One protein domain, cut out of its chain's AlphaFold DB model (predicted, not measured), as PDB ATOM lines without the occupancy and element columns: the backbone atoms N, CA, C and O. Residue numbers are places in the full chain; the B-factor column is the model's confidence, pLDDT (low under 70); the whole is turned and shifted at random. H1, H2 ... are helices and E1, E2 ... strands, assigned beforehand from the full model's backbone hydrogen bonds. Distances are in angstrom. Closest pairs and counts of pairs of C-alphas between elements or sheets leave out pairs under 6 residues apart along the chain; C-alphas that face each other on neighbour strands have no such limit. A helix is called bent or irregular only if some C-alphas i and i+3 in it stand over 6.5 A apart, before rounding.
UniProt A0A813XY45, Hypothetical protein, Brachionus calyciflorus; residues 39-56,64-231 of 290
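Overview. This is residues 39 to 56 and 64 to 231 of the 290 residues of the protein "Hypothetical protein" of Brachionus calyciflorus (UniProt A0A813XY45). A twisted sheet of six strands, bent across E3 and E6, has a smaller sheet of three strands partly face to face with it, a loose sandwich. H5 covers the bent end of E3 and E6, H2 to H4 graze the large sheet, and H1 lies off to one side of the body, its residues 50 to 54 standing free. The 186 printed residues hold five named helices and nine named strands, in the order H1 E1 E2 E3 H2 H3 H4 E4 E5 H5 E6 E7 E8 E9. Both sheets, E4 E3 E6 E7 E8 E9 and E1 E2 E5, are antiparallel, and the class is mixed. The whole is compact, with a radius of gyration of the C-alphas of 17.0 A and spans of 50 by 36 by 34 A.

Along the chain. The large sheet has E4, residues 137 to 145, 22.2 A; E3, 100 to 109, 24.9 A; E6, 178 to 187, 26.3 A; E7, 198 to 206, 24.1 A; E8, 215 to 223, 24.4 A; and E9, 228 to 230. The small one has E1, 69 to 73; E2, 83 to 90, 23.1 A; and E5, 152 to 157. The helices are H1, 39 to 54, 22.1 A; H2, 110 to 118; H3, 122 to 125; H4, 129 to 132; and H5, 160 to 171, 17.9 A. C-alpha 39 is at (274.972, 297.667, 238.513) and C-alpha 230 at (291.543, 305.127, 244.313).

Arrangement. E6 E7 E8 E9 form a meander, each strand the antiparallel neighbour of the one before. N to O pairs within hydrogen-bond range are N 104 and O 141 for E4 and E3, 2.8 A; N 103 and O 184 for E3 and E6, 2.8 A; N 203 and O 183 for E6 and E7, 2.8 A; N 202 and O 220 for E7 and E8, 2.8 A; and N 221 and O 229 for E8 and E9, 2.8 A. E3 bends by 69 degrees at residue 106 and E6 by 59 degrees at residue 181. The sandwich, two sheets face to face, has best planes 31 degrees apart; the closest C-alphas of E1 and E7 are those of Phe 69 and Asn 201, 7.4 A. In the small sheet, N 72 and O 87 of the hairpin E1 and E2 are 2.8 A apart, and N 86 and O 154 of E2 and E5 3.0 A. H5 and the large sheet make two layers, a helix on one face of a sheet; H5 is over E3 and E6 at a height over the sheet of 9.7 A, slantwise to the strands, at 39 degrees to E3 on the local plane, with the C-alphas of Ser 107 and Cys 162 closest, 6.2 A. H5 is irregular, but only just: C-alphas 161 and 164 are 6.9 A apart. H2, H3 and H4 only graze the large sheet; H1 is on neither sheet and touches no helix. Every O i to N i+4 pair is within range in H1 and H2, 5 of 8 in H5, and H3 and H4 are too short for such a pair.

Size, cuts and confidence. The C-alphas of Gln 56 and Glu 160 are the two farthest apart, 52.8 A. Residues 57 to 63 are not printed, and C-alphas 56 and 64 are 15.6 A apart across this cut. Of the links that are printed whole, none is long. The mean pLDDT of the printed part is 74.7, and it is under 70 in 65 residues, among them 39 to 56, 90 to 98 and 167 to 176.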
ATOM      1  N   ASP A  39     275.846 297.838 237.347       45.53
ATOM      2  CA  ASP A  39     274.972 297.667 238.513       45.53
ATOM      3  C   ASP A  39     275.819 297.506 239.778       45.53
ATOM      4  O   ASP A  39     275.380 297.856 240.869       45.53
ATOM      5  N   PHE A  40     277.038 296.974 239.648       46.56
ATOM      6  CA  PHE A  40     278.023 296.961 240.722       46.56
ATOM      7  C   PHE A  40     278.523 298.378 241.035       46.56
ATOM      8  O   PHE A  40     278.385 298.798 242.174       46.56
ATOM      9  N   ILE A  41     279.025 299.147 240.062       44.69
ATOM     10  CA  ILE A  41     279.501 300.532 240.252       44.69
ATOM     11  C   ILE A  41     278.393 301.430 240.814       44.69
ATOM     12  O   ILE A  41     278.648 302.199 241.735       44.69
ATOM     13  N   ASP A  42     277.166 301.311 240.310       47.16
ATOM     14  CA  ASP A  42     276.024 302.103 240.766       47.16
ATOM     15  C   ASP A  42     275.608 301.697 242.191       47.16
ATOM     16  O   ASP A  42     275.415 302.549 243.059       47.16
ATOM     17  N   ARG A  43     275.599 300.391 242.512       51.09
ATOM     18  CA  ARG A  43     275.442 299.915 243.901       51.09
ATOM     19  C   ARG A  43     276.588 300.364 244.808       51.09
ATOM     20  O   ARG A  43     276.318 300.693 245.956       51.09
ATOM     21  N   GLN A  44     277.828 300.431 244.319       53.81
ATOM     22  CA  GLN A  44     278.986 300.899 245.090       53.81
ATOM     23  C   GLN A  44     278.899 302.397 245.387       53.81
ATOM     24  O   GLN A  44     279.075 302.802 246.534       53.81
ATOM     25  N   LEU A  45     278.569 303.219 244.388       50.69
ATOM     26  CA  LEU A  45     278.350 304.656 244.570       50.69
ATOM     27  C   LEU A  45     277.212 304.905 245.564       50.69
ATOM     28  O   LEU A  45     277.351 305.715 246.480       50.69
ATOM     29  N   ASN A  46     276.118 304.152 245.442       55.16
ATOM     30  CA  ASN A  46     274.993 304.246 246.363       55.16
ATOM     31  C   ASN A  46     275.353 303.767 247.781       55.16
ATOM     32  O   ASN A  46     275.018 304.455 248.742       55.16
ATOM     33  N   ALA A  47     276.098 302.668 247.937       54.88
ATOM     34  CA  ALA A  47     276.532 302.150 249.237       54.88
ATOM     35  C   ALA A  47     277.542 303.072 249.943       54.88
ATOM     36  O   ALA A  47     277.435 303.281 251.152       54.88
ATOM     37  N   MET A  48     278.474 303.680 249.200       49.56
ATOM     38  CA  MET A  48     279.373 304.713 249.729       49.56
ATOM     39  C   MET A  48     278.583 305.926 250.231       49.56
ATOM     40  O   MET A  48     278.819 306.397 251.345       49.56
ATOM     41  N   ASN A  49     277.600 306.389 249.453       51.56
ATOM     42  CA  ASN A  49     276.711 307.483 249.847       51.56
ATOM     43  C   ASN A  49     275.830 307.118 251.062       51.56
ATOM     44  O   ASN A  49     275.444 308.000 251.830       51.56
ATOM     45  N   GLU A  50     275.485 305.841 251.248       55.62
ATOM     46  CA  GLU A  50     274.673 305.340 252.369       55.62
ATOM     47  C   GLU A  50     275.494 305.231 253.668       55.62
ATOM     48  O   GLU A  50     275.102 305.758 254.708       55.62
ATOM     49  N   GLN A  51     276.681 304.615 253.620       52.25
ATOM     50  CA  GLN A  51     277.559 304.472 254.789       52.25
ATOM     51  C   GLN A  51     278.060 305.825 255.304       52.25
ATOM     52  O   GLN A  51     278.158 306.034 256.512       52.25
ATOM     53  N   GLN A  52     278.306 306.778 254.403       47.12
ATOM     54  CA  GLN A  52     278.664 308.147 254.775       47.12
ATOM     55  C   GLN A  52     277.492 308.918 255.398       47.12
ATOM     56  O   GLN A  52     277.721 309.752 256.272       47.12
ATOM     57  N   ARG A  53     276.244 308.601 255.017       49.28
ATOM     58  CA  ARG A  53     275.038 309.131 255.676       49.28
ATOM     59  C   ARG A  53     274.863 308.592 257.095       49.28
ATOM     60  O   ARG A  53     274.429 309.335 257.968       49.28
ATOM     61  N   ILE A  54     275.214 307.329 257.331       53.97
ATOM     62  CA  ILE A  54     275.092 306.679 258.646       53.97
ATOM     63  C   ILE A  54     276.213 307.127 259.608       53.97
ATOM     64  O   ILE A  54     276.014 307.149 260.821       53.97
ATOM     65  N   ALA A  55     277.378 307.525 259.085       45.09
ATOM     66  CA  ALA A  55     278.580 307.792 259.877       45.09
ATOM     67  C   ALA A  55     278.739 309.226 260.425       45.09
ATOM     68  O   ALA A  55     279.775 309.499 261.035       45.09
ATOM     69  N   GLN A  56     277.793 310.157 260.238       39.94
ATOM     70  CA  GLN A  56     278.023 311.554 260.643       39.94
ATOM     71  C   GLN A  56     276.983 312.146 261.608       39.94
ATOM     72  O   GLN A  56     275.783 312.088 261.339       39.94
ATOM     73  N   PRO A  64     278.195 314.944 245.934       56.19
ATOM     74  CA  PRO A  64     278.494 313.735 245.173       56.19
ATOM     75  C   PRO A  64     279.630 314.001 244.178       56.19
ATOM     76  O   PRO A  64     279.663 315.043 243.521       56.19
ATOM     77  N   ILE A  65     280.574 313.062 244.074       60.44
ATOM     78  CA  ILE A  65     281.659 313.137 243.092       60.44
ATOM     79  C   ILE A  65     281.084 312.764 241.728       60.44
ATOM     80  O   ILE A  65     280.771 311.604 241.467       60.44
ATOM     81  N   GLU A  66     280.957 313.746 240.846       63.59
ATOM     82  CA  GLU A  66     280.539 313.499 239.471       63.59
ATOM     83  C   GLU A  66     281.708 312.921 238.667       63.59
ATOM     84  O   GLU A  66     282.707 313.603 238.420       63.59
ATOM     85  N   ILE A  67     281.574 311.662 238.240       68.12
ATOM     86  CA  ILE A  67     282.494 311.036 237.289       68.12
ATOM     87  C   ILE A  67     281.985 311.358 235.879       68.12
ATOM     88  O   ILE A  67     280.991 310.788 235.436       68.12
ATOM     89  N   PRO A  68     282.644 312.265 235.146       59.16
ATOM     90  CA  PRO A  68     282.174 312.681 233.829       59.16
ATOM     91  C   PRO A  68     282.219 311.550 232.786       59.16
ATOM     92  O   PRO A  68     281.414 311.524 231.863       59.16
ATOM     93  N   PHE A  69     283.153 310.611 232.901       71.25
ATOM     94  CA  PHE A  69     283.392 309.613 231.862       71.25
ATOM     95  C   PHE A  69     283.760 308.254 232.447       71.25
ATOM     96  O   PHE A  69     284.513 308.160 233.422       71.25
ATOM     97  N   ILE A  70     283.245 307.204 231.809       69.94
ATOM     98  CA  ILE A  70     283.468 305.812 232.195       69.94
ATOM     99  C   ILE A  70     283.954 305.030 230.976       69.94
ATOM    100  O   ILE A  70     283.417 305.165 229.874       69.94
ATOM    101  N   VAL A  71     284.982 304.213 231.195       77.38
ATOM    102  CA  VAL A  71     285.473 303.228 230.232       77.38
ATOM    103  C   VAL A  71     284.907 301.870 230.621       77.38
ATOM    104  O   VAL A  71     285.260 301.327 231.663       77.38
ATOM    105  N   GLU A  72     284.058 301.309 229.772       76.94
ATOM    106  CA  GLU A  72     283.579 299.937 229.892       76.94
ATOM    107  C   GLU A  72     284.467 299.011 229.086       76.94
ATOM    108  O   GLU A  72     284.369 298.902 227.862       76.94
ATOM    109  N   PHE A  73     285.370 298.347 229.784       78.50
ATOM    110  CA  PHE A  73     286.307 297.445 229.156       78.50
ATOM    111  C   PHE A  73     285.661 296.087 228.893       78.50
ATOM    112  O   PHE A  73     285.108 295.455 229.791       78.50
ATOM    113  N   ASN A  74     285.752 295.598 227.660       78.19
ATOM    114  CA  ASN A  74     285.248 294.279 227.312       78.19
ATOM    115  C   ASN A  74     286.313 293.229 227.637       78.19
ATOM    116  O   ASN A  74     287.168 292.904 226.810       78.19
ATOM    117  N   LEU A  75     286.255 292.701 228.860       72.75
ATOM    118  CA  LEU A  75     287.223 291.735 229.388       72.75
ATOM    119  C   LEU A  75     287.277 290.427 228.584       72.75
ATOM    120  O   LEU A  75     288.323 289.789 228.531       72.75
ATOM    121  N   LEU A  76     286.168 290.039 227.944       69.75
ATOM    122  CA  LEU A  76     286.074 288.804 227.159       69.75
ATOM    123  C   LEU A  76     286.719 288.940 225.778       69.75
ATOM    124  O   LEU A  76     287.319 287.986 225.288       69.75
ATOM    125  N   LYS A  77     286.579 290.111 225.144       78.81
ATOM    126  CA  LYS A  77     287.183 290.397 223.834       78.81
ATOM    127  C   LYS A  77     288.636 290.860 223.936       78.81
ATOM    128  O   LYS A  77     289.365 290.752 222.961       78.81
ATOM    129  N   SER A  78     289.045 291.392 225.084       81.12
ATOM    130  CA  SER A  78     290.377 291.972 225.257       81.12
ATOM    131  C   SER A  78     291.374 290.936 225.762       81.12
ATOM    132  O   SER A  78     291.222 290.391 226.859       81.12
ATOM    133  N   THR A  79     292.420 290.684 224.984       78.06
ATOM    134  CA  THR A  79     293.420 289.645 225.260       78.06
ATOM    135  C   THR A  79     294.831 290.165 225.008       78.06
ATOM    136  O   THR A  79     295.014 291.145 224.295       78.06
ATOM    137  N   SER A  80     295.841 289.484 225.558       76.31
ATOM    138  CA  SER A  80     297.264 289.744 225.271       76.31
ATOM    139  C   SER A  80     297.707 289.336 223.860       76.31
ATOM    140  O   SER A  80     298.890 289.433 223.547       76.31
ATOM    141  N   LYS A  81     296.785 288.857 223.015       77.62
ATOM    142  CA  LYS A  81     297.062 288.491 221.621       77.62
ATOM    143  C   LYS A  81     296.432 289.458 220.630       77.62
ATOM    144  O   LYS A  81     297.057 289.758 219.625       77.62
ATOM    145  N   ASP A  82     295.224 289.927 220.931       83.06
ATOM    146  CA  ASP A  82     294.461 290.779 220.019       83.06
ATOM    147  C   ASP A  82     294.636 292.254 220.394       83.06
ATOM    148  O   ASP A  82     295.049 293.072 219.577       83.06
ATOM    149  N   GLY A  83     294.392 292.595 221.663       85.81
ATOM    150  CA  GLY A  83     294.431 293.969 222.146       85.81
ATOM    151  C   GLY A  83     293.300 294.289 223.101       85.81
ATOM    152  O   GLY A  83     292.844 293.436 223.868       85.81
ATOM    153  N   ILE A  84     292.874 295.548 223.082       90.12
ATOM    154  CA  ILE A  84     291.843 296.060 223.977       90.12
ATOM    155  C   ILE A  84     290.605 296.490 223.211       90.12
ATOM    156  O   ILE A  84     290.683 297.184 222.200       90.12
ATOM    157  N   TYR A  85     289.454 296.104 223.743       87.88
ATOM    158  CA  TYR A  85     288.144 296.522 223.284       87.88
ATOM    159  C   TYR A  85     287.424 297.183 224.445       87.88
ATOM    160  O   TYR A  85     287.243 296.568 225.498       87.88
ATOM    161  N   PHE A  86     286.990 298.421 224.269       86.31
ATOM    162  CA  PHE A  86     286.245 299.121 225.303       86.31
ATOM    163  C   PHE A  86     285.235 300.089 224.710       86.31
ATOM    164  O   PHE A  86     285.327 300.507 223.558       86.31
ATOM    165  N   LYS A  87     284.249 300.436 225.524       84.62
ATOM    166  CA  LYS A  87     283.173 301.352 225.191       84.62
ATOM    167  C   LYS A  87     283.247 302.551 226.127       84.62
ATOM    168  O   LYS A  87     283.344 302.390 227.337       84.62
ATOM    169  N   ILE A  88     283.242 303.757 225.579       83.00
ATOM    170  CA  ILE A  88     283.188 304.984 226.375       83.00
ATOM    171  C   ILE A  88     281.718 305.347 226.554       83.00
ATOM    172  O   ILE A  88     281.025 305.552 225.556       83.00
ATOM    173  N   LYS A  89     281.266 305.418 227.810       73.38
ATOM    174  CA  LYS A  89     279.904 305.830 228.168       73.38
ATOM    175  C   LYS A  89     279.843 307.285 228.603       73.38
ATOM    176  O   LYS A  89     280.699 307.760 229.357       73.38
ATOM    177  N   GLN A  90     278.782 307.964 228.179       65.81
ATOM    178  CA  GLN A  90     278.442 309.313 228.625       65.81
ATOM    179  C   GLN A  90     277.526 309.237 229.855       65.81
ATOM    180  O   GLN A  90     276.468 308.621 229.791       65.81
ATOM    181  N   PHE A  91     277.906 309.873 230.971       55.03
ATOM    182  CA  PHE A  91     277.117 309.819 232.216       55.03
ATOM    183  C   PHE A  91     276.391 311.121 232.579       55.03
ATOM    184  O   PHE A  91     275.638 311.151 233.547       55.03
ATOM    185  N   SER A  92     276.556 312.206 231.816       53.28
ATOM    186  CA  SER A  92     275.804 313.438 232.087       53.28
ATOM    187  C   SER A  92     275.465 314.245 230.834       53.28
ATOM    188  O   SER A  92     276.277 314.394 229.916       53.28
ATOM    189  N   ASN A  93     274.277 314.862 230.846       49.72
ATOM    190  CA  ASN A  93     273.892 315.915 229.896       49.72
ATOM    191  C   ASN A  93     274.844 317.131 229.969       49.72
ATOM    192  O   ASN A  93     274.934 317.903 229.022       49.72
ATOM    193  N   SER A  94     275.612 317.278 231.058       48.72
ATOM    194  CA  SER A  94     276.641 318.315 231.236       48.72
ATOM    195  C   SER A  94     277.843 318.181 230.280       48.72
ATOM    196  O   SER A  94     278.690 319.082 230.241       48.72
ATOM    197  N   LEU A  95     277.968 317.064 229.556       50.84
ATOM    198  CA  LEU A  95     279.072 316.798 228.625       50.84
ATOM    199  C   LEU A  95     278.700 316.975 227.154       50.84
ATOM    200  O   LEU A  95     279.568 316.788 226.302       50.84
ATOM    201  N   LEU A  96     277.457 317.366 226.856       47.50
ATOM    202  CA  LEU A  96     277.085 317.814 225.517       47.50
ATOM    203  C   LEU A  96     278.091 318.899 225.082       47.50
ATOM    204  O   LEU A  96     278.188 319.947 225.719       47.50
ATOM    205  N   ASN A  97     278.861 318.607 224.029       49.34
ATOM    206  CA  ASN A  97     279.873 319.469 223.394       49.34
ATOM    207  C   ASN A  97     281.252 319.611 224.074       49.34
ATOM    208  O   ASN A  97     281.958 320.573 223.773       49.34
ATOM    209  N   LYS A  98     281.688 318.696 224.955       64.75
ATOM    210  CA  LYS A  98     283.044 318.779 225.546       64.75
ATOM    211  C   LYS A  98     284.042 317.821 224.897       64.75
ATOM    212  O   LYS A  98     283.760 316.637 224.722       64.75
ATOM    213  N   ASN A  99     285.227 318.341 224.577       73.88
ATOM    214  CA  ASN A  99     286.339 317.560 224.047       73.88
ATOM    215  C   ASN A  99     286.971 316.721 225.166       73.88
ATOM    216  O   ASN A  99     287.369 317.247 226.210       73.88
ATOM    217  N   ILE A 100     287.071 315.412 224.943       80.88
ATOM    218  CA  ILE A 100     287.737 314.481 225.856       80.88
ATOM    219  C   ILE A 100     288.992 313.974 225.166       80.88
ATOM    220  O   ILE A 100     288.967 313.594 223.998       80.88
ATOM    221  N   ASN A 101     290.093 313.925 225.895       86.12
ATOM    222  CA  ASN A 101     291.291 313.264 225.425       86.12
ATOM    223  C   ASN A 101     291.344 311.836 225.967       86.12
ATOM    224  O   ASN A 101     291.100 311.585 227.149       86.12
ATOM    225  N   LEU A 102     291.695 310.911 225.083       89.81
ATOM    226  CA  LEU A 102     291.972 309.516 225.379       89.81
ATOM    227  C   LEU A 102     293.467 309.273 225.203       89.81
ATOM    228  O   LEU A 102     294.010 309.499 224.120       89.81
ATOM    229  N   VAL A 103     294.111 308.763 226.246       92.12
ATOM    230  CA  VAL A 103     295.495 308.290 226.206       92.12
ATOM    231  C   VAL A 103     295.546 306.822 226.607       92.12
ATOM    232  O   VAL A 103     294.945 306.417 227.599       92.12
ATOM    233  N   ILE A 104     296.272 306.020 225.832       94.69
ATOM    234  CA  ILE A 104     296.514 304.603 226.107       94.69
ATOM    235  C   ILE A 104     298.022 304.402 226.224       94.69
ATOM    236  O   ILE A 104     298.769 304.702 225.290       94.69
ATOM    237  N   LEU A 105     298.458 303.904 227.376       95.31
ATOM    238  CA  LEU A 105     299.853 303.621 227.695       95.31
ATOM    239  C   LEU A 105     300.051 302.106 227.701       95.31
ATOM    240  O   LEU A 105     299.444 301.418 228.519       95.31
ATOM    241  N   TRP A 106     300.893 301.589 226.813       94.94
ATOM    242  CA  TRP A 106     301.176 300.157 226.697       94.94
ATOM    243  C   TRP A 106     302.524 299.798 227.308       94.94
ATOM    244  O   TRP A 106     303.507 300.512 227.100       94.94
ATOM    245  N   SER A 107     302.583 298.657 228.000       92.75
ATOM    246  CA  SER A 107     303.779 298.201 228.725       92.75
ATOM    247  C   SER A 107     304.324 299.292 229.652       92.75
ATOM    248  O   SER A 107     305.428 299.802 229.472       92.75
ATOM    249  N   LEU A 108     303.503 299.686 230.620       91.38
ATOM    250  CA  LEU A 108     303.758 300.779 231.554       91.38
ATOM    251  C   LEU A 108     304.597 300.307 232.752       91.38
ATOM    252  O   LEU A 108     304.124 299.510 233.555       91.38
ATOM    253  N   ASP A 109     305.818 300.817 232.904       89.06
ATOM    254  CA  ASP A 109     306.675 300.593 234.070       89.06
ATOM    255  C   ASP A 109     306.004 301.128 235.339       89.06
ATOM    256  O   ASP A 109     305.660 302.309 235.446       89.06
ATOM    257  N   ILE A 110     305.827 300.238 236.312       86.12
ATOM    258  CA  ILE A 110     305.068 300.502 237.534       86.12
ATOM    259  C   ILE A 110     305.732 301.608 238.361       86.12
ATOM    260  O   ILE A 110     305.064 302.534 238.817       86.12
ATOM    261  N   ASN A 111     307.051 301.540 238.545       84.06
ATOM    262  CA  ASN A 111     307.765 302.454 239.434       84.06
ATOM    263  C   ASN A 111     307.868 303.853 238.824       84.06
ATOM    264  O   ASN A 111     307.664 304.852 239.517       84.06
ATOM    265  N   LYS A 112     308.164 303.933 237.522       85.75
ATOM    266  CA  LYS A 112     308.194 305.205 236.791       85.75
ATOM    267  C   LYS A 112     306.813 305.843 236.721       85.75
ATOM    268  O   LYS A 112     306.698 307.053 236.891       85.75
ATOM    269  N   PHE A 113     305.768 305.037 236.528       88.56
ATOM    270  CA  PHE A 113     304.399 305.534 236.542       88.56
ATOM    271  C   PHE A 113     304.061 306.199 237.875       88.56
ATOM    272  O   PHE A 113     303.681 307.366 237.875       88.56
ATOM    273  N   TYR A 114     304.225 305.501 239.005       84.50
ATOM    274  CA  TYR A 114     303.840 306.054 240.307       84.50
ATOM    275  C   TYR A 114     304.711 307.241 240.726       84.50
ATOM    276  O   TYR A 114     304.173 308.229 241.221       84.50
ATOM    277  N   SER A 115     306.018 307.216 240.437       80.75
ATOM    278  CA  SER A 115     306.897 308.354 240.747       80.75
ATOM    279  C   SER A 115     306.491 309.634 240.012       80.75
ATOM    280  O   SER A 115     306.636 310.728 240.558       80.75
ATOM    281  N   LYS A 116     305.931 309.516 238.804       85.12
ATOM    282  CA  LYS A 116     305.365 310.643 238.056       85.12
ATOM    283  C   LYS A 116     303.941 310.982 238.471       85.12
ATOM    284  O   LYS A 116     303.596 312.151 238.591       85.12
ATOM    285  N   PHE A 117     303.111 309.971 238.685       83.69
ATOM    286  CA  PHE A 117     301.695 310.137 238.979       83.69
ATOM    287  C   PHE A 117     301.463 310.828 240.331       83.69
ATOM    288  O   PHE A 117     300.686 311.783 240.400       83.69
ATOM    289  N   GLU A 118     302.180 310.414 241.378       75.81
ATOM    290  CA  GLU A 118     302.058 310.986 242.726       75.81
ATOM    291  C   GLU A 118     302.585 312.425 242.801       75.81
ATOM    292  O   GLU A 118     301.979 313.271 243.454       75.81
ATOM    293  N   ASN A 119     303.663 312.725 242.073       67.50
ATOM    294  CA  ASN A 119     304.296 314.046 242.057       67.50
ATOM    295  C   ASN A 119     303.718 314.992 240.989       67.50
ATOM    296  O   ASN A 119     304.208 316.111 240.827       67.50
ATOM    297  N   SER A 120     302.704 314.552 240.237       66.75
ATOM    298  CA  SER A 120     302.127 315.351 239.158       66.75
ATOM    299  C   SER A 120     301.389 316.570 239.710       66.75
ATOM    300  O   SER A 120     300.413 316.457 240.460       66.75
ATOM    301  N   ILE A 121     301.856 317.750 239.299       60.72
ATOM    302  CA  ILE A 121     301.133 319.010 239.463       60.72
ATOM    303  C   ILE A 121     300.184 319.139 238.274       60.72
ATOM    304  O   ILE A 121     300.571 318.829 237.147       60.72
ATOM    305  N   HIS A 122     298.972 319.617 238.527       62.22
ATOM    306  CA  HIS A 122     297.938 319.926 237.545       62.22
ATOM    307  C   HIS A 122     298.459 320.331 236.148       62.22
ATOM    308  O   HIS A 122     298.151 319.667 235.160       62.22
ATOM    309  N   ASP A 123     299.319 321.350 236.073       59.06
ATOM    310  CA  ASP A 123     299.794 321.920 234.804       59.06
ATOM    311  C   ASP A 123     300.673 320.959 233.989       59.06
ATOM    312  O   ASP A 123     300.686 321.018 232.765       59.06
ATOM    313  N   SER A 124     301.367 320.027 234.650       59.19
ATOM    314  CA  SER A 124     302.158 318.981 233.979       59.19
ATOM    315  C   SER A 124     301.301 317.848 233.413       59.19
ATOM    316  O   SER A 124     301.704 317.160 232.477       59.19
ATOM    317  N   PHE A 125     300.104 317.661 233.974       62.28
ATOM    318  CA  PHE A 125     299.149 316.641 233.554       62.28
ATOM    319  C   PHE A 125     298.209 317.160 232.455       62.28
ATOM    320  O   PHE A 125     297.503 316.381 231.830       62.28
ATOM    321  N   TYR A 126     298.174 318.465 232.192       64.56
ATOM    322  CA  TYR A 126     297.253 319.053 231.229       64.56
ATOM    323  C   TYR A 126     297.907 319.252 229.857       64.56
ATOM    324  O   TYR A 126     299.017 319.763 229.749       64.56
ATOM    325  N   GLY A 127     297.248 318.805 228.783       63.81
ATOM    326  CA  GLY A 127     297.717 318.971 227.397       63.81
ATOM    327  C   GLY A 127     298.974 318.178 226.992       63.81
ATOM    328  O   GLY A 127     299.242 318.054 225.800       63.81
ATOM    329  N   GLN A 128     299.720 317.603 227.944       74.25
ATOM    330  CA  GLN A 128     300.980 316.888 227.694       74.25
ATOM    331  C   GLN A 128     301.051 315.483 228.316       74.25
ATOM    332  O   GLN A 128     302.138 314.927 228.389       74.25
ATOM    333  N   ILE A 129     299.934 314.861 228.726       79.19
ATOM    334  CA  ILE A 129     299.939 313.503 229.334       79.19
ATOM    335  C   ILE A 129     300.732 312.494 228.500       79.19
ATOM    336  O   ILE A 129     301.469 311.669 229.043       79.19
ATOM    337  N   SER A 130     300.573 312.561 227.179       81.69
ATOM    338  CA  SER A 130     301.267 311.680 226.250       81.69
ATOM    339  C   SER A 130     302.789 311.825 226.339       81.69
ATOM    340  O   SER A 130     303.479 310.813 226.402       81.69
ATOM    341  N   GLU A 131     303.311 313.051 226.413       85.38
ATOM    342  CA  GLU A 131     304.746 313.309 226.597       85.38
ATOM    343  C   GLU A 131     305.188 313.027 228.041       85.38
ATOM    344  O   GLU A 131     306.251 312.453 228.271       85.38
ATOM    345  N   PHE A 132     304.339 313.350 229.018       85.06
ATOM    346  CA  PHE A 132     304.605 313.186 230.444       85.06
ATOM    347  C   PHE A 132     304.908 311.730 230.815       85.06
ATOM    348  O   PHE A 132     305.840 311.485 231.582       85.06
ATOM    349  N   PHE A 133     304.181 310.762 230.248       88.56
ATOM    350  CA  PHE A 133     304.380 309.329 230.513       88.56
ATOM    351  C   PHE A 133     305.214 308.586 229.460       88.56
ATOM    352  O   PHE A 133     305.403 307.376 229.575       88.56
ATOM    353  N   LYS A 134     305.749 309.276 228.452       88.94
ATOM    354  CA  LYS A 134     306.431 308.657 227.303       88.94
ATOM    355  C   LYS A 134     307.658 307.813 227.656       88.94
ATOM    356  O   LYS A 134     307.960 306.854 226.964       88.94
ATOM    357  N   ASP A 135     308.364 308.159 228.725       91.00
ATOM    358  CA  ASP A 135     309.525 307.420 229.251       91.00
ATOM    359  C   ASP A 135     309.153 306.305 230.251       91.00
ATOM    360  O   ASP A 135     310.021 305.561 230.731       91.00
ATOM    361  N   SER A 136     307.868 306.238 230.605       91.44
ATOM    362  CA  SER A 136     307.296 305.324 231.586       91.44
ATOM    363  C   SER A 136     306.616 304.141 230.908       91.44
ATOM    364  O   SER A 136     306.319 303.165 231.580       91.44
ATOM    365  N   CYS A 137     306.388 304.182 229.597       93.25
ATOM    366  CA  CYS A 137     305.790 303.088 228.844       93.25
ATOM    367  C   CYS A 137     306.499 302.870 227.502       93.25
ATOM    368  O   CYS A 137     307.289 303.699 227.062       93.25
ATOM    369  N   VAL A 138     306.231 301.737 226.852       93.69
ATOM    370  CA  VAL A 138     306.835 301.409 225.547       93.69
ATOM    371  C   VAL A 138     306.124 302.144 224.415       93.69
ATOM    372  O   VAL A 138     306.765 302.656 223.499       93.69
ATOM    373  N   LYS A 139     304.789 302.221 224.477       94.19
ATOM    374  CA  LYS A 139     303.978 302.907 223.466       94.19
ATOM    375  C   LYS A 139     302.939 303.805 224.115       94.19
ATOM    376  O   LYS A 139     302.294 303.417 225.088       94.19
ATOM    377  N   VAL A 140     302.748 304.978 223.521       94.25
ATOM    378  CA  VAL A 140     301.675 305.917 223.846       94.25
ATOM    379  C   VAL A 140     300.787 306.071 222.621       94.25
ATOM    380  O   VAL A 140     301.276 306.328 221.521       94.25
ATOM    381  N   TYR A 141     299.481 305.950 222.817       93.19
ATOM    382  CA  TYR A 141     298.478 306.387 221.858       93.19
ATOM    383  C   TYR A 141     297.696 307.548 222.462       93.19
ATOM    384  O   TYR A 141     297.291 307.482 223.620       93.19
ATOM    385  N   HIS A 142     297.469 308.600 221.680       91.25
ATOM    386  CA  HIS A 142     296.674 309.758 222.079       91.25
ATOM    387  C   HIS A 142     295.669 310.062 220.974       91.25
ATOM    388  O   HIS A 142     296.030 310.182 219.806       91.25
ATOM    389  N   SER A 143     294.399 310.171 221.348       88.44
ATOM    390  CA  SER A 143     293.322 310.615 220.470       88.44
ATOM    391  C   SER A 143     292.458 311.656 221.164       88.44
ATOM    392  O   SER A 143     292.161 311.542 222.355       88.44
ATOM    393  N   LYS A 144     292.036 312.661 220.399       86.50
ATOM    394  CA  LYS A 144     291.056 313.651 220.832       86.50
ATOM    395  C   LYS A 144     289.671 313.219 220.352       86.50
ATOM    396  O   LYS A 144     289.452 312.985 219.164       86.50
ATOM    397  N   LEU A 145     288.745 313.089 221.293       82.31
ATOM    398  CA  LEU A 145     287.364 312.685 221.073       82.31
ATOM    399  C   LEU A 145     286.478 313.930 221.169       82.31
ATOM    400  O   LEU A 145     286.210 314.435 222.259       82.31
ATOM    401  N   ASN A 146     286.044 314.424 220.013       78.12
ATOM    402  CA  ASN A 146     285.144 315.571 219.910       78.12
ATOM    403  C   ASN A 146     283.691 315.086 219.838       78.12
ATOM    404  O   ASN A 146     283.432 314.055 219.216       78.12
ATOM    405  N   ASN A 147     282.767 315.860 220.413       67.62
ATOM    406  CA  ASN A 147     281.314 315.690 220.279       67.62
ATOM    407  C   ASN A 147     280.845 314.238 220.478       67.62
ATOM    408  O   ASN A 147     280.291 313.616 219.573       67.62
ATOM    409  N   LEU A 148     281.096 313.680 221.667       68.31
ATOM    410  CA  LEU A 148     280.560 312.368 222.031       68.31
ATOM    411  C   LEU A 148     279.035 312.491 222.227       68.31
ATOM    412  O   LEU A 148     278.569 312.819 223.311       68.31
ATOM    413  N   GLU A 149     278.267 312.306 221.152       61.31
ATOM    414  CA  GLU A 149     276.791 312.357 221.170       61.31
ATOM    415  C   GLU A 149     276.156 311.031 221.618       61.31
ATOM    416  O   GLU A 149     274.980 310.977 221.971       61.31
ATOM    417  N   SER A 150     276.927 309.944 221.571       69.56
ATOM    418  CA  SER A 150     276.509 308.602 221.961       69.56
ATOM    419  C   SER A 150     277.707 307.785 222.434       69.56
ATOM    420  O   SER A 150     278.863 308.177 222.238       69.56
ATOM    421  N   ASP A 151     277.427 306.640 223.057       76.81
ATOM    422  CA  ASP A 151     278.478 305.724 223.465       76.81
ATOM    423  C   ASP A 151     279.354 305.316 222.274       76.81
ATOM    424  O   ASP A 151     278.857 304.960 221.203       76.81
ATOM    425  N   ARG A 152     280.670 305.295 222.485       79.69
ATOM    426  CA  ARG A 152     281.631 304.992 221.423       79.69
ATOM    427  C   ARG A 152     282.408 303.728 221.736       79.69
ATOM    428  O   ARG A 152     283.124 303.672 222.733       79.69
ATOM    429  N   GLU A 153     282.295 302.733 220.866       86.25
ATOM    430  CA  GLU A 153     283.119 301.527 220.924       86.25
ATOM    431  C   GLU A 153     284.457 301.766 220.225       86.25
ATOM    432  O   GLU A 153     284.517 302.353 219.141       86.25
ATOM    433  N   LEU A 154     285.535 301.336 220.870       89.12
ATOM    434  CA  LEU A 154     286.902 301.518 220.414       89.12
ATOM    435  C   LEU A 154     287.677 300.210 220.558       89.12
ATOM    436  O   LEU A 154     287.495 299.451 221.515       89.12
ATOM    437  N   TYR A 155     288.569 299.982 219.599       91.75
ATOM    438  CA  TYR A 155     289.463 298.838 219.560       91.75
ATOM    439  C   TYR A 155     290.882 299.302 219.259       91.75
ATOM    440  O   TYR A 155     291.090 300.126 218.367       91.75
ATOM    441  N   TYR A 156     291.841 298.759 220.004       91.69
ATOM    442  CA  TYR A 156     293.261 299.009 219.809       91.69
ATOM    443  C   TYR A 156     294.035 297.703 219.873       91.69
ATOM    444  O   TYR A 156     294.012 297.018 220.898       91.69
ATOM    445  N   GLU A 157     294.736 297.400 218.785       91.44
ATOM    446  CA  GLU A 157     295.655 296.270 218.703       91.44
ATOM    447  C   GLU A 157     296.871 296.477 219.601       91.44
ATOM    448  O   GLU A 157     297.267 297.611 219.899       91.44
ATOM    449  N   ILE A 158     297.473 295.369 220.025       89.25
ATOM    450  CA  ILE A 158     298.722 295.412 220.784       89.25
ATOM    451  C   ILE A 158     299.841 295.926 219.873       89.25
ATOM    452  O   ILE A 158     300.069 295.342 218.813       89.25
ATOM    453  N   PRO A 159     300.579 296.975 220.280       91.62
ATOM    454  CA  PRO A 159     301.731 297.439 219.521       91.62
ATOM    455  C   PRO A 159     302.798 296.346 219.420       91.62
ATOM    456  O   PRO A 159     303.129 295.711 220.426       91.62
ATOM    457  N   GLU A 160     303.371 296.149 218.230       88.81
ATOM    458  CA  GLU A 160     304.372 295.102 217.997       88.81
ATOM    459  C   GLU A 160     305.568 295.215 218.948       88.81
ATOM    460  O   GLU A 160     306.072 294.197 219.429       88.81
ATOM    461  N   GLU A 161     305.962 296.444 219.296       90.00
ATOM    462  CA  GLU A 161     307.078 296.737 220.203       90.00
ATOM    463  C   GLU A 161     306.815 296.251 221.637       90.00
ATOM    464  O   GLU A 161     307.741 296.064 222.421       90.00
ATOM    465  N   CYS A 162     305.549 296.033 221.999       85.81
ATOM    466  CA  CYS A 162     305.173 295.529 223.313       85.81
ATOM    467  C   CYS A 162     305.178 293.994 223.375       85.81
ATOM    468  O   CYS A 162     305.193 293.439 224.466       85.81
ATOM    469  N   ASN A 163     305.193 293.277 222.247       80.75
ATOM    470  CA  ASN A 163     305.058 291.815 222.244       80.75
ATOM    471  C   ASN A 163     306.145 291.093 223.058       80.75
ATOM    472  O   ASN A 163     305.890 290.023 223.612       80.75
ATOM    473  N   GLU A 164     307.353 291.652 223.135       71.81
ATOM    474  CA  GLU A 164     308.448 291.086 223.930       71.81
ATOM    475  C   GLU A 164     308.196 291.222 225.435       71.81
ATOM    476  O   GLU A 164     308.372 290.244 226.163       71.81
ATOM    477  N   SER A 165     307.678 292.366 225.895       70.19
ATOM    478  CA  SER A 165     307.360 292.586 227.314       70.19
ATOM    479  C   SER A 165     306.270 291.620 227.796       70.19
ATOM    480  O   SER A 165     306.382 291.036 228.876       70.19
ATOM    481  N   PHE A 166     305.260 291.360 226.959       70.31
ATOM    482  CA  PHE A 166     304.219 290.369 227.236       70.31
ATOM    483  C   PHE A 166     304.779 288.935 227.274       70.31
ATOM    484  O   PHE A 166     304.386 288.146 228.134       70.31
ATOM    485  N   LYS A 167     305.733 288.592 226.396       66.50
ATOM    486  CA  LYS A 167     306.377 287.262 226.358       66.50
ATOM    487  C   LYS A 167     307.333 287.020 227.529       66.50
ATOM    488  O   LYS A 167     307.385 285.899 228.036       66.50
ATOM    489  N   GLU A 168     308.070 288.031 227.987       58.88
ATOM    490  CA  GLU A 168     308.959 287.915 229.153       58.88
ATOM    491  C   GLU A 168     308.186 287.629 230.450       58.88
ATOM    492  O   GLU A 168     308.630 286.825 231.276       58.88
ATOM    493  N   ILE A 169     306.990 288.211 230.603       57.56
ATOM    494  CA  ILE A 169     306.086 287.945 231.737       57.56
ATOM    495  C   ILE A 169     305.610 286.476 231.748       57.56
ATOM    496  O   ILE A 169     305.366 285.896 232.821       57.56
ATOM    497  N   GLU A 170     305.503 285.856 230.568       56.69
ATOM    498  CA  GLU A 170     305.093 284.460 230.398       56.69
ATOM    499  C   GLU A 170     306.210 283.436 230.631       56.69
ATOM    500  O   GLU A 170     305.903 282.304 231.022       56.69
ATOM    501  N   SER A 171     307.469 283.778 230.341       54.75
ATOM    502  CA  SER A 171     308.604 282.841 230.379       54.75
ATOM    503  C   SER A 171     309.325 282.834 231.723       54.75
ATOM    504  O   SER A 171     309.761 281.777 232.183       54.75
ATOM    505  N   ASN A 172     309.395 283.987 232.387       51.19
ATOM    506  CA  ASN A 172     310.121 284.134 233.633       51.19
ATOM    507  C   ASN A 172     309.169 284.117 234.840       51.19
ATOM    508  O   ASN A 172     308.082 284.701 234.863       51.19
ATOM    509  N   ASN A 173     309.590 283.449 235.914       52.34
ATOM    510  CA  ASN A 173     308.915 283.495 237.217       52.34
ATOM    511  C   ASN A 173     309.201 284.825 237.957       52.34
ATOM    512  O   ASN A 173     309.194 284.879 239.185       52.34
ATOM    513  N   THR A 174     309.521 285.881 237.206       49.91
ATOM    514  CA  THR A 174     309.937 287.195 237.690       49.91
ATOM    515  C   THR A 174     308.743 288.032 238.138       49.91
ATOM    516  O   THR A 174     307.597 287.826 237.728       49.91
ATOM    517  N   LEU A 175     309.029 288.977 239.036       56.69
ATOM    518  CA  LEU A 175     308.078 289.977 239.506       56.69
ATOM    519  C   LEU A 175     307.623 290.844 238.330       56.69
ATOM    520  O   LEU A 175     308.447 291.288 237.532       56.69
ATOM    521  N   ARG A 176     306.316 291.114 238.247       68.56
ATOM    522  CA  ARG A 176     305.788 292.075 237.277       68.56
ATOM    523  C   ARG A 176     306.220 293.475 237.699       68.56
ATOM    524  O   ARG A 176     305.779 293.969 238.731       68.56
ATOM    525  N   ASN A 177     307.080 294.087 236.900       75.00
ATOM    526  CA  ASN A 177     307.503 295.483 237.007       75.00
ATOM    527  C   ASN A 177     306.780 296.388 235.996       75.00
ATOM    528  O   ASN A 177     307.004 297.595 235.986       75.00
ATOM    529  N   VAL A 178     305.917 295.807 235.161       84.69
ATOM    530  CA  VAL A 178     305.214 296.479 234.073       84.69
ATOM    531  C   VAL A 178     303.730 296.105 234.112       84.69
ATOM    532  O   VAL A 178     303.374 294.933 234.265       84.69
ATOM    533  N   TYR A 179     302.854 297.096 233.970       89.25
ATOM    534  CA  TYR A 179     301.441 296.906 233.668       89.25
ATOM    535  C   TYR A 179     301.231 296.761 232.160       89.25
ATOM    536  O   TYR A 179     301.851 297.461 231.362       89.25
ATOM    537  N   HIS A 180     300.302 295.887 231.768       90.69
ATOM    538  CA  HIS A 180     299.993 295.640 230.361       90.69
ATOM    539  C   HIS A 180     299.490 296.897 229.651       90.69
ATOM    540  O   HIS A 180     300.025 297.271 228.605       90.69
ATOM    541  N   VAL A 181     298.485 297.558 230.228       93.25
ATOM    542  CA  VAL A 181     297.906 298.755 229.625       93.25
ATOM    543  C   VAL A 181     297.253 299.660 230.667       93.25
ATOM    544  O   VAL A 181     296.598 299.181 231.593       93.25
ATOM    545  N   ALA A 182     297.409 300.969 230.499       93.81
ATOM    546  CA  ALA A 182     296.625 301.978 231.201       93.81
ATOM    547  C   ALA A 182     295.827 302.816 230.198       93.81
ATOM    548  O   ALA A 182     296.364 303.266 229.190       93.81
ATOM    549  N   VAL A 183     294.545 303.026 230.486       93.00
ATOM    550  CA  VAL A 183     293.616 303.841 229.700       93.00
ATOM    551  C   VAL A 183     293.240 305.060 230.530       93.00
ATOM    552  O   VAL A 183     292.666 304.932 231.613       93.00
ATOM    553  N   ILE A 184     293.574 306.240 230.022       91.12
ATOM    554  CA  ILE A 184     293.387 307.527 230.682       91.12
ATOM    555  C   ILE A 184     292.407 308.348 229.853       91.12
ATOM    556  O   ILE A 184     292.664 308.645 228.687       91.12
ATOM    557  N   LEU A 185     291.300 308.740 230.473       88.38
ATOM    558  CA  LEU A 185     290.411 309.771 229.946       88.38
ATOM    559  C   LEU A 185     290.621 311.053 230.739       88.38
ATOM    560  O   LEU A 185     290.676 311.002 231.969       88.38
ATOM    561  N   PHE A 186     290.720 312.191 230.056       84.38
ATOM    562  CA  PHE A 186     290.851 313.494 230.704       84.38
ATOM    563  C   PHE A 186     290.172 314.619 229.918       84.38
ATOM    564  O   PHE A 186     289.987 314.528 228.702       84.38
ATOM    565  N   LYS A 187     289.772 315.679 230.626       78.56
ATOM    566  CA  LYS A 187     289.126 316.862 230.028       78.56
ATOM    567  C   LYS A 187     290.154 317.779 229.368       78.56
ATOM    568  O   LYS A 187     291.237 317.959 229.911       78.56
ATOM    569  N   ASP A 188     289.777 318.366 228.233       70.81
ATOM    570  CA  ASP A 188     290.606 319.328 227.489       70.81
ATOM    571  C   ASP A 188     290.327 320.797 227.837       70.81
ATOM    572  O   ASP A 188     291.121 321.652 227.460       70.81
ATOM    573  N   ASP A 189     289.243 321.092 228.575       68.38
ATOM    574  CA  ASP A 189     288.838 322.456 228.960       68.38
ATOM    575  C   ASP A 189     288.572 322.567 230.475       68.38
ATOM    576  O   ASP A 189     287.684 321.889 231.004       68.38
ATOM    577  N   ILE A 190     289.309 323.445 231.175       63.41
ATOM    578  CA  ILE A 190     289.163 323.713 232.626       63.41
ATOM    579  C   ILE A 190     288.492 325.059 232.921       63.41
ATOM    580  O   ILE A 190     288.112 325.298 234.064       63.41
ATOM    581  N   GLU A 191     288.269 325.919 231.922       58.00
ATOM    582  CA  GLU A 191     287.945 327.353 232.096       58.00
ATOM    583  C   GLU A 191     286.653 327.684 232.886       58.00
ATOM    584  O   GLU A 191     286.302 328.844 233.063       58.00
ATOM    585  N   SER A 192     285.941 326.697 233.429       59.91
ATOM    586  CA  SER A 192     284.765 326.892 234.292       59.91
ATOM    587  C   SER A 192     284.541 325.767 235.315       59.91
ATOM    588  O   SER A 192     283.411 325.515 235.735       59.91
ATOM    589  N   ILE A 193     285.593 325.037 235.698       67.62
ATOM    590  CA  ILE A 193     285.472 323.832 236.528       67.62
ATOM    591  C   ILE A 193     285.807 324.131 238.000       67.62
ATOM    592  O   ILE A 193     286.745 324.861 238.307       67.62
ATOM    593  N   SER A 194     285.035 323.561 238.934       68.75
ATOM    594  CA  SER A 194     285.287 323.718 240.372       68.75
ATOM    595  C   SER A 194     286.580 323.019 240.812       68.75
ATOM    596  O   SER A 194     286.932 321.975 240.270       68.75
ATOM    597  N   PHE A 195     287.253 323.552 241.836       71.19
ATOM    598  CA  PHE A 195     288.542 323.047 242.340       71.19
ATOM    599  C   PHE A 195     288.538 321.554 242.728       71.19
ATOM    600  O   PHE A 195     289.558 320.881 242.608       71.19
ATOM    601  N   ASP A 196     287.386 321.006 243.116       69.62
ATOM    602  CA  ASP A 196     287.254 319.601 243.526       69.62
ATOM    603  C   ASP A 196     286.807 318.664 242.395       69.62
ATOM    604  O   ASP A 196     286.631 317.463 242.601       69.62
ATOM    605  N   SER A 197     286.604 319.182 241.183       77.75
ATOM    606  CA  SER A 197     286.097 318.375 240.080       77.75
ATOM    607  C   SER A 197     287.110 317.350 239.582       77.75
ATOM    608  O   SER A 197     288.306 317.619 239.458       77.75
ATOM    609  N   VAL A 198     286.584 316.194 239.178       80.94
ATOM    610  CA  VAL A 198     287.338 315.148 238.489       80.94
ATOM    611  C   VAL A 198     287.735 315.631 237.092       80.94
ATOM    612  O   VAL A 198     286.882 316.007 236.269       80.94
ATOM    613  N   ILE A 199     289.041 315.594 236.835       82.25
ATOM    614  CA  ILE A 199     289.664 315.982 235.565       82.25
ATOM    615  C   ILE A 199     290.163 314.778 234.772       82.25
ATOM    616  O   ILE A 199     290.207 314.864 233.546       82.25
ATOM    617  N   ALA A 200     290.481 313.659 235.436       85.94
ATOM    618  CA  ALA A 200     290.917 312.433 234.777       85.94
ATOM    619  C   ALA A 200     290.452 311.154 235.488       85.94
ATOM    620  O   ALA A 200     290.265 311.132 236.703       85.94
ATOM    621  N   ASN A 201     290.306 310.086 234.707       86.81
ATOM    622  CA  ASN A 201     289.926 308.735 235.113       86.81
ATOM    623  C   ASN A 201     290.948 307.792 234.477       86.81
ATOM    624  O   ASN A 201     291.055 307.713 233.249       86.81
ATOM    625  N   ILE A 202     291.734 307.139 235.323       89.75
ATOM    626  CA  ILE A 202     292.871 306.307 234.958       89.75
ATOM    627  C   ILE A 202     292.527 304.865 235.299       89.75
ATOM    628  O   ILE A 202     292.382 304.526 236.469       89.75
ATOM    629  N   ASN A 203     292.462 304.005 234.288       90.06
ATOM    630  CA  ASN A 203     292.159 302.589 234.444       90.06
ATOM    631  C   ASN A 203     293.359 301.754 234.011       90.06
ATOM    632  O   ASN A 203     293.780 301.819 232.860       90.06
ATOM    633  N   ILE A 204     293.904 300.955 234.920       90.19
ATOM    634  CA  ILE A 204     295.041 300.070 234.669       90.19
ATOM    635  C   ILE A 204     294.514 298.650 234.539       90.19
ATOM    636  O   ILE A 204     293.926 298.124 235.484       90.19
ATOM    637  N   TYR A 205     294.759 298.013 233.400       87.19
ATOM    638  CA  TYR A 205     294.297 296.664 233.111       87.19
ATOM    639  C   TYR A 205     295.458 295.688 232.985       87.19
ATOM    640  O   TYR A 205     296.536 295.987 232.467       87.19
ATOM    641  N   HIS A 206     295.182 294.464 233.415       83.81
ATOM    642  CA  HIS A 206     295.923 293.290 233.005       83.81
ATOM    643  C   HIS A 206     295.178 292.630 231.859       83.81
ATOM    644  O   HIS A 206     294.001 292.316 232.004       83.81
ATOM    645  N   LEU A 207     295.864 292.379 230.751       86.38
ATOM    646  CA  LEU A 207     295.388 291.491 229.688       86.38
ATOM    647  C   LEU A 207     295.765 290.039 229.970       86.38
ATOM    648  O   LEU A 207     296.886 289.788 230.407       86.38
ATOM    649  N   LYS A 208     294.844 289.109 229.703       81.06
ATOM    650  CA  LYS A 208     294.982 287.672 229.971       81.06
ATOM    651  C   LYS A 208     296.359 287.138 229.588       81.06
ATOM    652  O   LYS A 208     296.758 287.263 228.440       81.06
ATOM    653  N   ASP A 209     297.031 286.473 230.515       76.75
ATOM    654  CA  ASP A 209     298.256 285.711 230.262       76.75
ATOM    655  C   ASP A 209     298.121 284.296 230.852       76.75
ATOM    656  O   ASP A 209     297.045 283.895 231.300       76.75
ATOM    657  N   LYS A 210     299.206 283.515 230.867       70.56
ATOM    658  CA  LYS A 210     299.198 282.166 231.465       70.56
ATOM    659  C   LYS A 210     298.846 282.155 232.959       70.56
ATOM    660  O   LYS A 210     298.441 281.114 233.467       70.56
ATOM    661  N   LYS A 211     299.071 283.264 233.671       70.69
ATOM    662  CA  LYS A 211     298.969 283.349 235.136       70.69
ATOM    663  C   LYS A 211     297.634 283.942 235.589       70.69
ATOM    664  O   LYS A 211     297.187 283.629 236.687       70.69
ATOM    665  N   MET A 212     297.025 284.824 234.797       69.75
ATOM    666  CA  MET A 212     295.868 285.609 235.217       69.75
ATOM    667  C   MET A 212     294.988 286.024 234.036       69.75
ATOM    668  O   MET A 212     295.490 286.441 232.994       69.75
ATOM    669  N   GLU A 213     293.671 285.960 234.238       76.19
ATOM    670  CA  GLU A 213     292.656 286.443 233.294       76.19
ATOM    671  C   GLU A 213     292.665 287.970 233.153       76.19
ATOM    672  O   GLU A 213     293.142 288.686 234.041       76.19
ATOM    673  N   THR A 214     292.107 288.467 232.044       78.12
ATOM    674  CA  THR A 214     291.950 289.907 231.809       78.12
ATOM    675  C   THR A 214     291.138 290.532 232.943       78.12
ATOM    676  O   THR A 214     290.033 290.080 233.234       78.12
ATOM    677  N   ARG A 215     291.668 291.575 233.591       78.31
ATOM    678  CA  ARG A 215     290.968 292.283 234.673       78.31
ATOM    679  C   ARG A 215     291.457 293.710 234.864       78.31
ATOM    680  O   ARG A 215     292.609 294.030 234.572       78.31
ATOM    681  N   LEU A 216     290.603 294.533 235.460       82.81
ATOM    682  CA  LEU A 216     290.988 295.822 236.022       82.81
ATOM    683  C   LEU A 216     291.877 295.599 237.260       82.81
ATOM    684  O   LEU A 216     291.534 294.846 238.177       82.81
ATOM    685  N   LEU A 217     293.056 296.216 237.261       83.00
ATOM    686  CA  LEU A 217     293.995 296.210 238.381       83.00
ATOM    687  C   LEU A 217     293.777 297.411 239.282       83.00
ATOM    688  O   LEU A 217     293.682 297.230 240.490       83.00
ATOM    689  N   HIS A 218     293.709 298.601 238.683       84.50
ATOM    690  CA  HIS A 218     293.562 299.859 239.400       84.50
ATOM    691  C   HIS A 218     292.650 300.822 238.644       84.50
ATOM    692  O   HIS A 218     292.665 300.855 237.418       84.50
ATOM    693  N   ASN A 219     291.897 301.625 239.382       86.31
ATOM    694  CA  ASN A 219     291.088 302.721 238.877       86.31
ATOM    695  C   ASN A 219     291.313 303.926 239.791       86.31
ATOM    696  O   ASN A 219     291.082 303.836 241.002       86.31
ATOM    697  N   TYR A 220     291.798 305.017 239.213       86.62
ATOM    698  CA  TYR A 220     292.067 306.260 239.913       86.62
ATOM    699  C   TYR A 220     291.292 307.409 239.279       86.62
ATOM    700  O   TYR A 220     291.288 307.570 238.060       86.62
ATOM    701  N   LEU A 221     290.722 308.266 240.117       84.88
ATOM    702  CA  LEU A 221     290.257 309.585 239.711       84.88
ATOM    703  C   LEU A 221     291.286 310.624 240.137       84.88
ATOM    704  O   LEU A 221     291.722 310.629 241.289       84.88
ATOM    705  N   LYS A 222     291.649 311.517 239.221       84.00
ATOM    706  CA  LYS A 222     292.457 312.702 239.524       84.00
ATOM    707  C   LYS A 222     291.540 313.918 239.535       84.00
ATOM    708  O   LYS A 222     290.796 314.142 238.573       84.00
ATOM    709  N   CYS A 223     291.602 314.688 240.612       81.19
ATOM    710  CA  CYS A 223     290.874 315.941 240.768       81.19
ATOM    711  C   CYS A 223     291.762 317.147 240.439       81.19
ATOM    712  O   CYS A 223     292.992 317.060 240.485       81.19
ATOM    713  N   LEU A 224     291.124 318.278 240.124       79.94
ATOM    714  CA  LEU A 224     291.790 319.548 239.809       79.94
ATOM    715  C   LEU A 224     292.702 320.031 240.956       79.94
ATOM    716  O   LEU A 224     293.801 320.519 240.716       79.94
ATOM    717  N   ASN A 225     292.310 319.790 242.206       78.62
ATOM    718  CA  ASN A 225     293.097 320.073 243.411       78.62
ATOM    719  C   ASN A 225     294.303 319.129 243.651       78.62
ATOM    720  O   ASN A 225     294.806 319.051 244.771       78.62
ATOM    721  N   ASN A 226     294.753 318.383 242.637       77.62
ATOM    722  CA  ASN A 226     295.786 317.336 242.688       77.62
ATOM    723  C   ASN A 226     295.463 316.103 243.552       77.62
ATOM    724  O   ASN A 226     296.263 315.157 243.565       77.62
ATOM    725  N   THR A 227     294.298 316.049 244.203       80.62
ATOM    726  CA  THR A 227     293.869 314.869 244.963       80.62
ATOM    727  C   THR A 227     293.675 313.686 244.025       80.62
ATOM    728  O   THR A 227     293.154 313.821 242.916       80.62
ATOM    729  N   THR A 228     294.104 312.512 244.482       82.19
ATOM    730  CA  THR A 228     293.913 311.245 243.777       82.19
ATOM    731  C   THR A 228     293.028 310.339 244.613       82.19
ATOM    732  O   THR A 228     293.304 310.112 245.788       82.19
ATOM    733  N   ILE A 229     291.976 309.805 244.002       80.19
ATOM    734  CA  ILE A 229     291.018 308.908 244.646       80.19
ATOM    735  C   ILE A 229     291.173 307.533 244.005       80.19
ATOM    736  O   ILE A 229     290.986 307.393 242.801       80.19
ATOM    737  N   SER A 230     291.512 306.512 244.794       81.75
ATOM    738  CA  SER A 230     291.543 305.127 244.313       81.75
ATOM    739  C   SER A 230     290.167 304.481 244.456       81.75
ATOM    740  O   SER A 230     289.687 304.268 245.565       81.75
ATOM    741  N   LEU A 231     289.550 304.134 243.329       71.94
ATOM    742  CA  LEU A 231     288.259 303.441 243.277       71.94
ATOM    743  C   LEU A 231     288.398 301.919 243.422       71.94
ATOM    744  O   LEU A 231     287.422 301.211 243.634       71.94
TER     745      LEU A 231